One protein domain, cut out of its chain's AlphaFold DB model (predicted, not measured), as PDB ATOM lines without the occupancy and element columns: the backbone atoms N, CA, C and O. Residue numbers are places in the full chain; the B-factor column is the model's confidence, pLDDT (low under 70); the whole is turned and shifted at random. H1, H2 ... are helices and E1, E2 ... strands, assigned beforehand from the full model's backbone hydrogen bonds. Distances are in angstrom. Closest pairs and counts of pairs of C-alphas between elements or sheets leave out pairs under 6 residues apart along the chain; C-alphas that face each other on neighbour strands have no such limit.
ATOM      1  N   ILE A 538     179.651 172.672 197.134       65.00
ATOM      2  CA  ILE A 538     178.350 173.240 197.530       65.00
ATOM      3  C   ILE A 538     178.582 174.664 198.050       65.00
ATOM      4  O   ILE A 538     179.226 174.841 199.081       65.00
ATOM      5  N   MET A 539     178.049 175.672 197.356       73.44
ATOM      6  CA  MET A 539     178.130 177.080 197.760       73.44
ATOM      7  C   MET A 539     176.749 177.671 198.029       73.44
ATOM      8  O   MET A 539     175.772 177.344 197.355       73.44
ATOM      9  N   LYS A 540     176.676 178.583 199.002       80.25
ATOM     10  CA  LYS A 540     175.481 179.379 199.295       80.25
ATOM     11  C   LYS A 540     175.624 180.744 198.629       80.25
ATOM     12  O   LYS A 540     176.515 181.511 198.983       80.25
ATOM     13  N   VAL A 541     174.764 181.030 197.660       79.25
ATOM     14  CA  VAL A 541     174.860 182.174 196.748       79.25
ATOM     15  C   VAL A 541     173.667 183.112 196.970       79.25
ATOM     16  O   VAL A 541     172.551 182.671 197.256       79.25
ATOM     17  N   GLN A 542     173.896 184.423 196.862       78.31
ATOM     18  CA  GLN A 542     172.824 185.418 196.764       78.31
ATOM     19  C   GLN A 542     172.467 185.619 195.290       78.31
ATOM     20  O   GLN A 542     173.342 185.885 194.470       78.31
ATOM     21  N   GLY A 543     171.187 185.502 194.942       69.69
ATOM     22  CA  GLY A 543     170.737 185.604 193.558       69.69
ATOM     23  C   GLY A 543     169.227 185.408 193.421       69.69
ATOM     24  O   GLY A 543     168.531 185.340 194.435       69.69
ATOM     25  N   PRO A 544     168.695 185.335 192.188       60.59
ATOM     26  CA  PRO A 544     167.269 185.121 191.964       60.59
ATOM     27  C   PRO A 544     166.780 183.826 192.632       60.59
ATOM     28  O   PRO A 544     167.492 182.822 192.665       60.59
ATOM     29  N   LEU A 545     165.561 183.882 193.175       61.34
ATOM     30  CA  LEU A 545     164.920 182.790 193.917       61.34
ATOM     31  C   LEU A 545     164.369 181.676 193.015       61.34
ATOM     32  O   LEU A 545     164.250 180.538 193.458       61.34
ATOM     33  N   ASP A 546     164.012 181.999 191.770       77.69
ATOM     34  CA  ASP A 546     163.365 181.054 190.862       77.69
ATOM     35  C   ASP A 546     164.345 179.969 190.394       77.69
ATOM     36  O   ASP A 546     165.299 180.240 189.658       77.69
ATOM     37  N   ALA A 547     164.075 178.718 190.781       70.88
ATOM     38  CA  ALA A 547     164.869 177.570 190.359       70.88
ATOM     39  C   ALA A 547     164.953 177.490 188.814       70.88
ATOM     40  O   ALA A 547     163.919 177.570 188.136       70.88
ATOM     41  N   PRO A 548     166.148 177.293 188.219       73.50
ATOM     42  CA  PRO A 548     166.305 177.294 186.767       73.50
ATOM     43  C   PRO A 548     165.405 176.267 186.070       73.50
ATOM     44  O   PRO A 548     165.298 175.126 186.505       73.50
ATOM     45  N   THR A 549     164.817 176.612 184.921       75.69
ATOM     46  CA  THR A 549     163.824 175.756 184.226       75.69
ATOM     47  C   THR A 549     164.358 174.400 183.730       75.69
ATOM     48  O   THR A 549     163.579 173.525 183.342       75.69
ATOM     49  N   TRP A 550     165.679 174.192 183.753       71.44
ATOM     50  CA  TRP A 550     166.329 172.900 183.506       71.44
ATOM     51  C   TRP A 550     166.467 172.022 184.764       71.44
ATOM     52  O   TRP A 550     166.660 170.809 184.635       71.44
ATOM     53  N   ALA A 551     166.358 172.596 185.965       73.50
ATOM     54  CA  ALA A 551     166.546 171.935 187.252       73.50
ATOM     55  C   ALA A 551     165.296 171.120 187.626       73.50
ATOM     56  O   ALA A 551     164.337 171.613 188.216       73.50
ATOM     57  N   LYS A 552     165.276 169.844 187.232       77.88
ATOM     58  CA  LYS A 552     164.149 168.936 187.499       77.88
ATOM     59  C   LYS A 552     164.321 168.235 188.848       77.88
ATOM     60  O   LYS A 552     165.423 167.762 189.117       77.88
ATOM     61  N   PRO A 553     163.261 168.095 189.666       76.44
ATOM     62  CA  PRO A 553     163.349 167.400 190.947       76.44
ATOM     63  C   PRO A 553     163.771 165.936 190.757       76.44
ATOM     64  O   PRO A 553     163.236 165.229 189.901       76.44
ATOM     65  N   LEU A 554     164.726 165.490 191.577       73.81
ATOM     66  CA  LEU A 554     165.203 164.105 191.621       73.81
ATOM     67  C   LEU A 554     164.394 163.278 192.640       73.81
ATOM     68  O   LEU A 554     164.002 163.823 193.679       73.81
ATOM     69  N   PRO A 555     164.188 161.967 192.406       79.69
ATOM     70  CA  PRO A 555     163.671 161.041 193.413       79.69
ATOM     71  C   PRO A 555     164.513 161.050 194.696       79.69
ATOM     72  O   PRO A 555     165.736 161.163 194.638       79.69
ATOM     73  N   ALA A 556     163.882 160.868 195.860       73.69
ATOM     74  CA  ALA A 556     164.557 160.975 197.162       73.69
ATOM     75  C   ALA A 556     165.777 160.039 197.319       73.69
ATOM     76  O   ALA A 556     166.795 160.448 197.874       73.69
ATOM     77  N   GLY A 557     165.714 158.816 196.778       72.88
ATOM     78  CA  GLY A 557     166.854 157.890 196.772       72.88
ATOM     79  C   GLY A 557     168.009 158.339 195.867       72.88
ATOM     80  O   GLY A 557     169.169 158.162 196.227       72.88
ATOM     81  N   GLU A 558     167.714 158.973 194.727       74.31
ATOM     82  CA  GLU A 558     168.740 159.535 193.834       74.31
ATOM     83  C   GLU A 558     169.399 160.772 194.457       74.31
ATOM     84  O   GLU A 558     170.618 160.911 194.372       74.31
ATOM     85  N   LYS A 559     168.622 161.621 195.149       76.19
ATOM     86  CA  LYS A 559     169.154 162.734 195.951       76.19
ATOM     87  C   LYS A 559     170.152 162.235 196.997       76.19
ATOM     88  O   LYS A 559     171.287 162.692 197.012       76.19
ATOM     89  N   LEU A 560     169.755 161.269 197.831       72.38
ATOM     90  CA  LEU A 560     170.617 160.746 198.894       72.38
ATOM     91  C   LEU A 560     171.914 160.141 198.327       72.38
ATOM     92  O   LEU A 560     172.999 160.482 198.786       72.38
ATOM     93  N   LEU A 561     171.831 159.331 197.265       68.44
ATOM     94  CA  LEU A 561     173.009 158.736 196.613       68.44
ATOM     95  C   LEU A 561     173.961 159.762 195.963       68.44
ATOM     96  O   LEU A 561     175.147 159.466 195.805       68.44
ATOM     97  N   LEU A 562     173.458 160.943 195.588       67.62
ATOM     98  CA  LEU A 562     174.232 162.065 195.034       67.62
ATOM     99  C   LEU A 562     174.831 162.983 196.124       67.62
ATOM    100  O   LEU A 562     175.741 163.766 195.844       67.62
ATOM    101  N   GLU A 563     174.356 162.866 197.366       68.44
ATOM    102  CA  GLU A 563     174.868 163.586 198.538       68.44
ATOM    103  C   GLU A 563     175.834 162.742 199.392       68.44
ATOM    104  O   GLU A 563     176.787 163.296 199.942       68.44
ATOM    105  N   MET A 564     175.666 161.412 199.421       63.16
ATOM    106  CA  MET A 564     176.554 160.431 200.079       63.16
ATOM    107  C   MET A 564     177.911 160.217 199.378       63.16
ATOM    108  O   MET A 564     178.648 159.303 199.737       63.16
ATOM    109  N   ARG A 565     178.255 160.988 198.338       60.41
ATOM    110  CA  ARG A 565     179.510 160.825 197.579       60.41
ATOM    111  C   ARG A 565     180.189 162.171 197.373       60.41
ATOM    112  O   ARG A 565     179.729 162.965 196.553       60.41
ATOM    113  N   THR A 566     181.295 162.417 198.073       55.47
ATOM    114  CA  THR A 566     181.981 163.721 198.035       55.47
ATOM    115  C   THR A 566     183.475 163.644 197.709       55.47
ATOM    116  O   THR A 566     184.205 162.850 198.284       55.47
ATOM    117  N   HIS A 567     183.868 164.536 196.791       54.72
ATOM    118  CA  HIS A 567     185.171 165.174 196.533       54.72
ATOM    119  C   HIS A 567     186.503 164.391 196.678       54.72
ATOM    120  O   HIS A 567     186.857 163.952 197.767       54.72
ATOM    121  N   PRO A 568     187.365 164.411 195.637       44.41
ATOM    122  CA  PRO A 568     188.769 163.993 195.757       44.41
ATOM    123  C   PRO A 568     189.716 164.912 196.563       44.41
ATOM    124  O   PRO A 568     190.844 164.511 196.827       44.41
ATOM    125  N   CYS A 569     189.332 166.133 196.966       40.94
ATOM    126  CA  CYS A 569     190.275 167.102 197.564       40.94
ATOM    127  C   CYS A 569     190.791 166.757 198.980       40.94
ATOM    128  O   CYS A 569     191.573 167.516 199.555       40.94
ATOM    129  N   SER A 570     190.454 165.580 199.511       48.84
ATOM    130  CA  SER A 570     191.143 164.931 200.633       48.84
ATOM    131  C   SER A 570     192.513 164.320 200.264       48.84
ATOM    132  O   SER A 570     193.134 163.696 201.124       48.84
ATOM    133  N   PHE A 571     193.052 164.578 199.058       49.75
ATOM    134  CA  PHE A 571     194.413 164.235 198.571       49.75
ATOM    135  C   PHE A 571     195.615 164.645 199.469       49.75
ATOM    136  O   PHE A 571     196.768 164.485 199.081       49.75
ATOM    137  N   LYS A 572     195.388 165.135 200.694       52.41
ATOM    138  CA  LYS A 572     196.402 165.144 201.763       52.41
ATOM    139  C   LYS A 572     196.728 163.735 202.283       52.41
ATOM    140  O   LYS A 572     197.728 163.575 202.974       52.41
ATOM    141  N   GLN A 573     195.891 162.734 201.992       55.78
ATOM    142  CA  GLN A 573     196.143 161.334 202.337       55.78
ATOM    143  C   GLN A 573     196.770 160.555 201.158       55.78
ATOM    144  O   GLN A 573     196.428 160.804 199.996       55.78
ATOM    145  N   PRO A 574     197.680 159.595 201.428       52.28
ATOM    146  CA  PRO A 574     198.387 158.839 200.386       52.28
ATOM    147  C   PRO A 574     197.495 157.833 199.639       52.28
ATOM    148  O   PRO A 574     197.864 157.368 198.561       52.28
ATOM    149  N   PHE A 575     196.316 157.517 200.177       53.41
ATOM    150  CA  PHE A 575     195.335 156.622 199.570       53.41
ATOM    151  C   PHE A 575     194.029 157.372 199.303       53.41
ATOM    152  O   PHE A 575     193.598 158.195 200.108       53.41
ATOM    153  N   PHE A 576     193.404 157.086 198.160       58.28
ATOM    154  CA  PHE A 576     192.073 157.587 197.836       58.28
ATOM    155  C   PHE A 576     191.027 156.579 198.310       58.28
ATOM    156  O   PHE A 576     190.824 155.545 197.672       58.28
ATOM    157  N   GLU A 577     190.336 156.916 199.393       55.91
ATOM    158  CA  GLU A 577     189.042 156.331 199.725       55.91
ATOM    159  C   GLU A 577     187.952 157.362 199.392       55.91
ATOM    160  O   GLU A 577     188.057 158.518 199.816       55.91
ATOM    161  N   PRO A 578     186.912 157.006 198.610       54.53
ATOM    162  CA  PRO A 578     185.769 157.889 198.421       54.53
ATOM    163  C   PRO A 578     185.105 158.138 199.775       54.53
ATOM    164  O   PRO A 578     184.641 157.186 200.403       54.53
ATOM    165  N   ILE A 579     185.015 159.399 200.209       60.78
ATOM    166  CA  ILE A 579     184.318 159.743 201.453       60.78
ATOM    167  C   ILE A 579     182.820 159.507 201.229       60.78
ATOM    168  O   ILE A 579     182.111 160.322 200.627       60.78
ATOM    169  N   ALA A 580     182.375 158.333 201.672       67.19
ATOM    170  CA  ALA A 580     181.001 157.875 201.641       67.19
ATOM    171  C   ALA A 580     180.285 158.385 202.894       67.19
ATOM    172  O   ALA A 580     180.169 157.660 203.879       67.19
ATOM    173  N   LEU A 581     179.857 159.650 202.857       75.94
ATOM    174  CA  LEU A 581     179.218 160.294 204.003       75.94
ATOM    175  C   LEU A 581     177.987 159.504 204.452       75.94
ATOM    176  O   LEU A 581     177.129 159.168 203.626       75.94
ATOM    177  N   THR A 582     177.886 159.231 205.751       82.88
ATOM    178  CA  THR A 582     176.708 158.562 206.309       82.88
ATOM    179  C   THR A 582     175.495 159.497 206.281       82.88
ATOM    180  O   THR A 582     175.609 160.710 206.069       82.88
ATOM    181  N   LYS A 583     174.290 158.952 206.496       83.12
ATOM    182  CA  LYS A 583     173.080 159.785 206.564       83.12
ATOM    183  C   LYS A 583     173.172 160.777 207.729       83.12
ATOM    184  O   LYS A 583     172.777 161.926 207.588       83.12
ATOM    185  N   GLU A 584     173.740 160.336 208.841       86.81
ATOM    186  CA  GLU A 584     173.931 161.098 210.073       86.81
ATOM    187  C   GLU A 584     174.913 162.259 209.854       86.81
ATOM    188  O   GLU A 584     174.669 163.364 210.334       86.81
ATOM    189  N   GLU A 585     175.977 162.057 209.069       85.75
ATOM    190  CA  GLU A 585     176.910 163.126 208.684       85.75
ATOM    191  C   GLU A 585     176.280 164.148 207.725       85.75
ATOM    192  O   GLU A 585     176.554 165.345 207.827       85.75
ATOM    193  N   ILE A 586     175.415 163.701 206.807       83.69
ATOM    194  CA  ILE A 586     174.636 164.588 205.929       83.69
ATOM    195  C   ILE A 586     173.645 165.410 206.761       83.69
ATOM    196  O   ILE A 586     173.628 166.635 206.645       83.69
ATOM    197  N   ASP A 587     172.868 164.761 207.630       86.62
ATOM    198  CA  ASP A 587     171.899 165.411 208.517       86.62
ATOM    199  C   ASP A 587     172.604 166.397 209.478       86.62
ATOM    200  O   ASP A 587     172.103 167.499 209.709       86.62
ATOM    201  N   ALA A 588     173.812 166.075 209.960       88.31
ATOM    202  CA  ALA A 588     174.646 166.984 210.748       88.31
ATOM    203  C   ALA A 588     175.151 168.194 209.938       88.31
ATOM    204  O   ALA A 588     175.145 169.312 210.448       88.31
ATOM    205  N   GLN A 589     175.548 168.022 208.672       86.19
ATOM    206  CA  GLN A 589     175.926 169.146 207.796       86.19
ATOM    207  C   GLN A 589     174.729 170.044 207.443       86.19
ATOM    208  O   GLN A 589     174.877 171.263 207.336       86.19
ATOM    209  N   VAL A 590     173.527 169.472 207.333       87.25
ATOM    210  CA  VAL A 590     172.282 170.246 207.220       87.25
ATOM    211  C   VAL A 590     172.004 171.020 208.516       87.25
ATOM    212  O   VAL A 590     171.721 172.215 208.456       87.25
ATOM    213  N   ALA A 591     172.161 170.395 209.687       88.69
ATOM    214  CA  ALA A 591     171.984 171.050 210.988       88.69
ATOM    215  C   ALA A 591     173.017 172.164 211.260       88.69
ATOM    216  O   ALA A 591     172.675 173.191 211.842       88.69
ATOM    217  N   MET A 592     174.260 172.005 210.790       87.12
ATOM    218  CA  MET A 592     175.296 173.050 210.812       87.12
ATOM    219  C   MET A 592     175.072 174.155 209.764       87.12
ATOM    220  O   MET A 592     175.827 175.125 209.726       87.12
ATOM    221  N   GLY A 593     174.067 174.023 208.892       85.81
ATOM    222  CA  GLY A 593     173.787 174.986 207.828       85.81
ATOM    223  C   GLY A 593     174.861 175.047 206.739       85.81
ATOM    224  O   GLY A 593     174.911 176.040 206.015       85.81
ATOM    225  N   THR A 594     175.709 174.017 206.613       85.94
ATOM    226  CA  THR A 594     176.765 173.900 205.588       85.94
ATOM    227  C   THR A 594     176.313 173.130 204.344       85.94
ATOM    228  O   THR A 594     177.005 173.153 203.327       85.94
ATOM    229  N   ARG A 595     175.139 172.486 204.392       86.69
ATOM    230  CA  ARG A 595     174.506 171.770 203.273       86.69
ATOM    231  C   ARG A 595     172.998 172.084 203.214       86.69
ATOM    232  O   ARG A 595     172.382 172.232 204.270       86.69
ATOM    233  N   PRO A 596     172.368 172.175 202.025       90.44
ATOM    234  CA  PRO A 596     170.914 172.306 201.923       90.44
ATOM    235  C   PRO A 596     170.169 171.065 202.449       90.44
ATOM    236  O   PRO A 596     170.607 169.942 202.190       90.44
ATOM    237  N   PRO A 597     168.998 171.240 203.092       88.81
ATOM    238  CA  PRO A 597     168.058 170.154 203.362       88.81
ATOM    239  C   PRO A 597     167.707 169.342 202.103       88.81
ATOM    240  O   PRO A 597     167.468 169.904 201.031       88.81
ATOM    241  N   LEU A 598     167.660 168.009 202.229       85.75
ATOM    242  CA  LEU A 598     167.475 167.088 201.097       85.75
ATOM    243  C   LEU A 598     166.146 167.297 200.351       85.75
ATOM    244  O   LEU A 598     166.067 167.062 199.146       85.75
ATOM    245  N   ASP A 599     165.094 167.743 201.029       87.31
ATOM    246  CA  ASP A 599     163.812 168.109 200.428       87.31
ATOM    247  C   ASP A 599     163.949 169.333 199.508       87.31
ATOM    248  O   ASP A 599     163.556 169.239 198.341       87.31
ATOM    249  N   LYS A 600     164.621 170.400 199.971       87.56
ATOM    250  CA  LYS A 600     164.864 171.654 199.226       87.56
ATOM    251  C   LYS A 600     165.758 171.507 197.984       87.56
ATOM    252  O   LYS A 600     165.825 172.431 197.176       87.56
ATOM    253  N   ILE A 601     166.444 170.371 197.799       86.12
ATOM    254  CA  ILE A 601     167.255 170.088 196.598       86.12
ATOM    255  C   ILE A 601     166.363 169.958 195.347       86.12
ATOM    256  O   ILE A 601     165.517 169.064 195.255       86.12
ATOM    257  N   ILE A 602     166.586 170.808 194.345       83.50
ATOM    258  CA  ILE A 602     165.864 170.840 193.067       83.50
ATOM    259  C   ILE A 602     166.852 170.474 191.952       83.50
ATOM    260  O   ILE A 602     167.571 171.307 191.404       83.50
ATOM    261  N   GLY A 603     166.892 169.187 191.612       80.62
ATOM    262  CA  GLY A 603     167.874 168.649 190.669       80.62
ATOM    263  C   GLY A 603     169.271 168.476 191.279       80.62
ATOM    264  O   GLY A 603     169.449 168.657 192.478       80.62
ATOM    265  N   PRO A 604     170.277 168.094 190.476       72.44
ATOM    266  CA  PRO A 604     171.618 167.786 190.982       72.44
ATOM    267  C   PRO A 604     172.488 169.019 191.294       72.44
ATOM    268  O   PRO A 604     173.594 168.844 191.800       72.44
ATOM    269  N   PHE A 605     172.033 170.239 190.964       77.50
ATOM    270  CA  PHE A 605     172.872 171.452 190.959       77.50
ATOM    271  C   PHE A 605     172.297 172.660 191.722       77.50
ATOM    272  O   PHE A 605     172.996 173.663 191.857       77.50
ATOM    273  N   HIS A 606     171.055 172.594 192.210       85.25
ATOM    274  CA  HIS A 606     170.361 173.713 192.859       85.25
ATOM    275  C   HIS A 606     169.590 173.238 194.097       85.25
ATOM    276  O   HIS A 606     169.028 172.142 194.094       85.25
ATOM    277  N   ALA A 607     169.503 174.067 195.135       89.88
ATOM    278  CA  ALA A 607     168.535 173.907 196.217       89.88
ATOM    279  C   ALA A 607     168.081 175.272 196.739       89.88
ATOM    280  O   ALA A 607     168.875 176.211 196.801       89.88
ATOM    281  N   GLU A 608     166.823 175.387 197.156       87.62
ATOM    282  CA  GLU A 608     166.335 176.623 197.773       87.62
ATOM    283  C   GLU A 608     166.991 176.836 199.146       87.62
ATOM    284  O   GLU A 608     167.100 175.919 199.965       87.62
ATOM    285  N   GLY A 609     167.470 178.055 199.388       87.25
ATOM    286  CA  GLY A 609     168.027 178.488 200.663       87.25
ATOM    287  C   GLY A 609     167.075 179.436 201.387       87.25
ATOM    288  O   GLY A 609     166.125 179.977 200.825       87.25
ATOM    289  N   ASP A 610     167.322 179.638 202.675       85.00
ATOM    290  CA  ASP A 610     166.501 180.533 203.484       85.00
ATOM    291  C   ASP A 610     166.868 182.009 203.234       85.00
ATOM    292  O   ASP A 610     168.036 182.353 203.020       85.00
ATOM    293  N   GLY A 611     165.864 182.891 203.261       84.62
ATOM    294  CA  GLY A 611     166.059 184.346 203.248       84.62
ATOM    295  C   GLY A 611     166.574 184.955 201.936       84.62
ATOM    296  O   GLY A 611     167.329 185.921 201.989       84.62
ATOM    297  N   GLY A 612     166.202 184.418 200.767       83.75
ATOM    298  CA  GLY A 612     166.640 184.967 199.470       83.75
ATOM    299  C   GLY A 612     168.020 184.486 199.007       83.75
ATOM    300  O   GLY A 612     168.569 185.017 198.046       83.75
ATOM    301  N   THR A 613     168.582 183.482 199.681       86.12
ATOM    302  CA  THR A 613     169.760 182.748 199.200       86.12
ATOM    303  C   THR A 613     169.333 181.472 198.485       86.12
ATOM    304  O   THR A 613     168.291 180.902 198.802       86.12
ATOM    305  N   HIS A 614     170.152 180.984 197.562       87.25
ATOM    306  CA  HIS A 614     170.038 179.628 197.032       87.25
ATOM    307  C   HIS A 614     171.366 178.890 197.199       87.25
ATOM    308  O   HIS A 614     172.425 179.489 197.386       87.25
ATOM    309  N   TRP A 615     171.313 177.568 197.151       85.12
ATOM    310  CA  TRP A 615     172.493 176.720 197.137       85.12
ATOM    311  C   TRP A 615     172.783 176.291 195.706       85.12
ATOM    312  O   TRP A 615     171.931 175.692 195.049       85.12
ATOM    313  N   GLN A 616     173.993 176.574 195.241       81.00
ATOM    314  CA  GLN A 616     174.504 176.137 193.950       81.00
ATOM    315  C   GLN A 616     175.558 175.052 194.182       81.00
ATOM    316  O   GLN A 616     176.474 175.227 194.987       81.00
ATOM    317  N   LYS A 617     175.438 173.928 193.472       76.75
ATOM    318  CA  LYS A 617     176.496 172.913 193.402       76.75
ATOM    319  C   LYS A 617     177.346 173.228 192.171       76.75
ATOM    320  O   LYS A 617     176.846 173.141 191.052       76.75
ATOM    321  N   GLU A 618     178.593 173.634 192.377       68.81
ATOM    322  CA  GLU A 618     179.600 173.778 191.323       68.81
ATOM    323  C   GLU A 618     180.273 172.440 191.022       68.81
ATOM    324  O   GLU A 618     180.402 171.581 191.896       68.81
ATOM    325  N   VAL A 619     180.601 172.238 189.742       61.28
ATOM    326  CA  VAL A 619     180.820 170.913 189.152       61.28
ATOM    327  C   VAL A 619     181.855 171.004 188.012       61.28
ATOM    328  O   VAL A 619     181.509 170.832 186.839       61.28
ATOM    329  N   GLN A 620     183.130 171.291 188.332       59.25
ATOM    330  CA  GLN A 620     184.273 171.143 187.404       59.25
ATOM    331  C   GLN A 620     184.421 169.714 186.879       59.25
ATOM    332  O   GLN A 620     183.747 168.797 187.321       59.25
ATOM    333  N   THR A 621     185.261 169.480 185.875       64.62
ATOM    334  CA  THR A 621     184.877 168.467 184.900       64.62
ATOM    335  C   THR A 621     185.967 167.486 184.459       64.62
ATOM    336  O   THR A 621     186.672 167.730 183.485       64.62
ATOM    337  N   TRP A 622     186.031 166.338 185.143       66.38
ATOM    338  CA  TRP A 622     187.088 165.323 185.029       66.38
ATOM    339  C   TRP A 622     186.828 164.210 184.000       66.38
ATOM    340  O   TRP A 622     185.975 163.351 184.223       66.38
ATOM    341  N   ASP A 623     187.636 164.139 182.939       80.31
ATOM    342  CA  ASP A 623     187.857 162.881 182.210       80.31
ATOM    343  C   ASP A 623     189.101 162.130 182.739       80.31
ATOM    344  O   ASP A 623     189.852 162.625 183.586       80.31
ATOM    345  N   LEU A 624     189.312 160.892 182.276       79.81
ATOM    346  CA  LEU A 624     190.436 160.061 182.723       79.81
ATOM    347  C   LEU A 624     191.804 160.662 182.341       79.81
ATOM    348  O   LEU A 624     192.765 160.509 183.090       79.81
ATOM    349  N   VAL A 625     191.902 161.360 181.206       78.00
ATOM    350  CA  VAL A 625     193.126 162.029 180.739       78.00
ATOM    351  C   VAL A 625     193.405 163.282 181.572       78.00
ATOM    352  O   VAL A 625     194.555 163.509 181.938       78.00
ATOM    353  N   SER A 626     192.378 164.048 181.955       74.62
ATOM    354  CA  SER A 626     192.498 165.161 182.907       74.62
ATOM    355  C   SER A 626     192.985 164.684 184.276       74.62
ATOM    356  O   SER A 626     193.896 165.291 184.840       74.62
ATOM    357  N   LEU A 627     192.450 163.566 184.786       77.50
ATOM    358  CA  LEU A 627     192.931 162.941 186.024       77.50
ATOM    359  C   LEU A 627     194.405 162.520 185.905       77.50
ATOM    360  O   LEU A 627     195.196 162.832 186.792       77.50
ATOM    361  N   PHE A 628     194.803 161.888 184.794       81.56
ATOM    362  CA  PHE A 628     196.212 161.575 184.522       81.56
ATOM    363  C   PHE A 628     197.101 162.821 184.450       81.56
ATOM    364  O   PHE A 628     198.182 162.826 185.034       81.56
ATOM    365  N   SER A 629     196.658 163.881 183.775       75.25
ATOM    366  CA  SER A 629     197.449 165.102 183.597       75.25
ATOM    367  C   SER A 629     197.610 165.904 184.889       75.25
ATOM    368  O   SER A 629     198.651 166.526 185.077       75.25
ATOM    369  N   CYS A 630     196.602 165.910 185.766       76.00
ATOM    370  CA  CYS A 630     196.643 166.677 187.014       76.00
ATOM    371  C   CYS A 630     197.266 165.883 188.168       76.00
ATOM    372  O   CYS A 630     198.002 166.451 188.965       76.00
ATOM    373  N   PHE A 631     197.005 164.574 188.250       84.38
ATOM    374  CA  PHE A 631     197.323 163.756 189.428       84.38
ATOM    375  C   PHE A 631     198.250 162.565 189.147       84.38
ATOM    376  O   PHE A 631     198.675 161.894 190.087       84.38
ATOM    377  N   GLY A 632     198.620 162.306 187.887       85.56
ATOM    378  CA  GLY A 632     199.520 161.207 187.504       85.56
ATOM    379  C   GLY A 632     200.962 161.343 188.002       85.56
ATOM    380  O   GLY A 632     201.720 160.382 187.914       85.56
ATOM    381  N   HIS A 633     201.335 162.505 188.549       81.62
ATOM    382  CA  HIS A 633     202.608 162.713 189.247       81.62
ATOM    383  C   HIS A 633     202.580 162.240 190.714       81.62
ATOM    384  O   HIS A 633     203.637 162.019 191.297       81.62
ATOM    385  N   THR A 634     201.389 162.054 191.296       84.50
ATOM    386  CA  THR A 634     201.186 161.665 192.708       84.50
ATOM    387  C   THR A 634     200.580 160.268 192.838       84.50
ATOM    388  O   THR A 634     200.889 159.538 193.777       84.50
ATOM    389  N   TYR A 635     199.714 159.871 191.901       82.19
ATOM    390  CA  TYR A 635     198.923 158.646 191.987       82.19
ATOM    391  C   TYR A 635     199.123 157.738 190.774       82.19
ATOM    392  O   TYR A 635     199.113 158.174 189.624       82.19
ATOM    393  N   SER A 636     199.243 156.433 191.039       88.25
ATOM    394  CA  SER A 636     199.407 155.421 189.994       88.25
ATOM    395  C   SER A 636     198.213 155.375 189.031       88.25
ATOM    396  O   SER A 636     197.067 155.650 189.400       88.25
ATOM    397  N   ALA A 637     198.459 154.896 187.808       81.00
ATOM    398  CA  ALA A 637     197.418 154.655 186.809       81.00
ATOM    399  C   ALA A 637     196.260 153.777 187.318       81.00
ATOM    400  O   ALA A 637     195.109 153.978 186.929       81.00
ATOM    401  N   ARG A 638     196.552 152.832 188.222       85.88
ATOM    402  CA  ARG A 638     195.548 151.978 188.865       85.88
ATOM    403  C   ARG A 638     194.651 152.773 189.815       85.88
ATOM    404  O   ARG A 638     193.446 152.541 189.825       85.88
ATOM    405  N   HIS A 639     195.219 153.705 190.582       82.12
ATOM    406  CA  HIS A 639     194.464 154.551 191.510       82.12
ATOM    407  C   HIS A 639     193.566 155.525 190.739       82.12
ATOM    408  O   HIS A 639     192.369 155.582 190.996       82.12
ATOM    409  N   LEU A 640     194.102 156.211 189.725       83.38
ATOM    410  CA  LEU A 640     193.336 157.174 188.923       83.38
ATOM    411  C   LEU A 640     192.228 156.515 188.090       83.38
ATOM    412  O   LEU A 640     191.137 157.073 187.974       83.38
ATOM    413  N   TYR A 641     192.453 155.302 187.576       84.19
ATOM    414  CA  TYR A 641     191.390 154.526 186.937       84.19
ATOM    415  C   TYR A 641     190.296 154.104 187.932       84.19
ATOM    416  O   TYR A 641     189.114 154.189 187.600       84.19
ATOM    417  N   ALA A 642     190.662 153.693 189.154       76.62
ATOM    418  CA  ALA A 642     189.693 153.358 190.198       76.62
ATOM    419  C   ALA A 642     188.836 154.579 190.582       76.62
ATOM    420  O   ALA A 642     187.609 154.487 190.517       76.62
ATOM    421  N   VAL A 643     189.468 155.730 190.862       76.38
ATOM    422  CA  VAL A 643     188.805 157.035 191.083       76.38
ATOM    423  C   VAL A 643     187.787 157.298 189.974       76.38
ATOM    424  O   VAL A 643     186.595 157.434 190.247       76.38
ATOM    425  N   TRP A 644     188.244 157.299 188.718       84.50
ATOM    426  CA  TRP A 644     187.414 157.581 187.547       84.50
ATOM    427  C   TRP A 644     186.225 156.619 187.415       84.50
ATOM    428  O   TRP A 644     185.109 157.054 187.140       84.50
ATOM    429  N   SER A 645     186.433 155.325 187.678       78.44
ATOM    430  CA  SER A 645     185.382 154.299 187.600       78.44
ATOM    431  C   SER A 645     184.291 154.423 188.675       78.44
ATOM    432  O   SER A 645     183.212 153.849 188.516       78.44
ATOM    433  N   HIS A 646     184.546 155.183 189.747       70.31
ATOM    434  CA  HIS A 646     183.599 155.430 190.837       70.31
ATOM    435  C   HIS A 646     182.939 156.823 190.793       70.31
ATOM    436  O   HIS A 646     181.996 157.062 191.556       70.31
ATOM    437  N   LEU A 647     183.369 157.721 189.893       71.81
ATOM    438  CA  LEU A 647     182.740 159.035 189.714       71.81
ATOM    439  C   LEU A 647     181.264 158.898 189.276       71.81
ATOM    440  O   LEU A 647     180.938 158.065 188.424       71.81
TER     441      LEU A 647
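This is residues 538 to 647 of the 1157 residues of the protein "PpsC protein" of Symbiodinium sp. CCMP2592 (UniProt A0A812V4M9). The model is drawn out between two ends: a small sheet of three strands, E1, E3 and E2, with helices H1 and H2 in the same half but not packed on it, and at the far end a pair of helices, H3 and H4. The link of residues 619 to 623 joins the two ends, and the unnamed loop of residues 564 to 582 reaches from the half with H1 and H2 toward the far end and folds back. The printed part has 110 residues with three named strands and four named helices, in the order E1 H1 H2 E2 E3 H3 H4; the class is mixed, with 49 residues in named elements, under half. The sheet is all antiparallel in the order E1, E3, E2. The whole is only just loose, close to compact, with a radius of gyration of the C-alphas of 15.9 A, and elongated, spanning 45 by 29 by 25 A.

E1, residues 538 to 542, is an edge strand and the antiparallel neighbour of E3, residues 613 to 618, at 141 degrees; N 541 and O 614 are within hydrogen-bond range at 2.8 A. H1, residues 556 to 563, and H2, residues 583 to 591, are close but not clearly touching, the closest C-alphas being those of Glu 563 and Ile 586, 7.5 A apart; their lines are about perpendicular, at 80 degrees. Neither is on the sheet. E2, residues 606 to 608, is the other edge strand and forms a hairpin with E3, antiparallel at 163 degrees, with N 615 and O 607 2.8 A apart. Residues 601 to 602 also pair, antiparallel, with residues 606 to 607 of E2. E1, H1 H2 and E2 make a split strand-helix-strand unit, two strands running the same way with E3 between them in the sheet, and its crossover is left-handed. H3, residues 624 to 631, and H4, residues 637 to 646, touch at a steep tilt of 59 degrees, opposite ways, closest at the C-alphas of Leu 624 and Trp 644, 6.2 A. Neither is on the sheet. In H1, H2, H3 and H4 every O i to N i+4 pair is within hydrogen-bond range.

E1 begins at C-alpha 538, (178.350, 173.240, 197.530), and is 13.4 A long. H1 measures 10.7 A and H2 12.2 A. E2 is 7.0 A and E3 15.5 A long. H3 measures 10.3 A. H4, 14.4 A long, ends at C-alpha 646, (183.599, 155.430, 190.837).

The two C-alphas farthest apart, those of Gly 611 and Ala 637, are 46.2 A apart. The printed part has no cut. The links E1 to H1, H1 to H2 and H2 to E2 are long; the other three are tight. The mean pLDDT of the printed part is 75.3, and 29 residues are under 70: residue 538 and residues 543 to 545, 561 to 580 and 618 to 622.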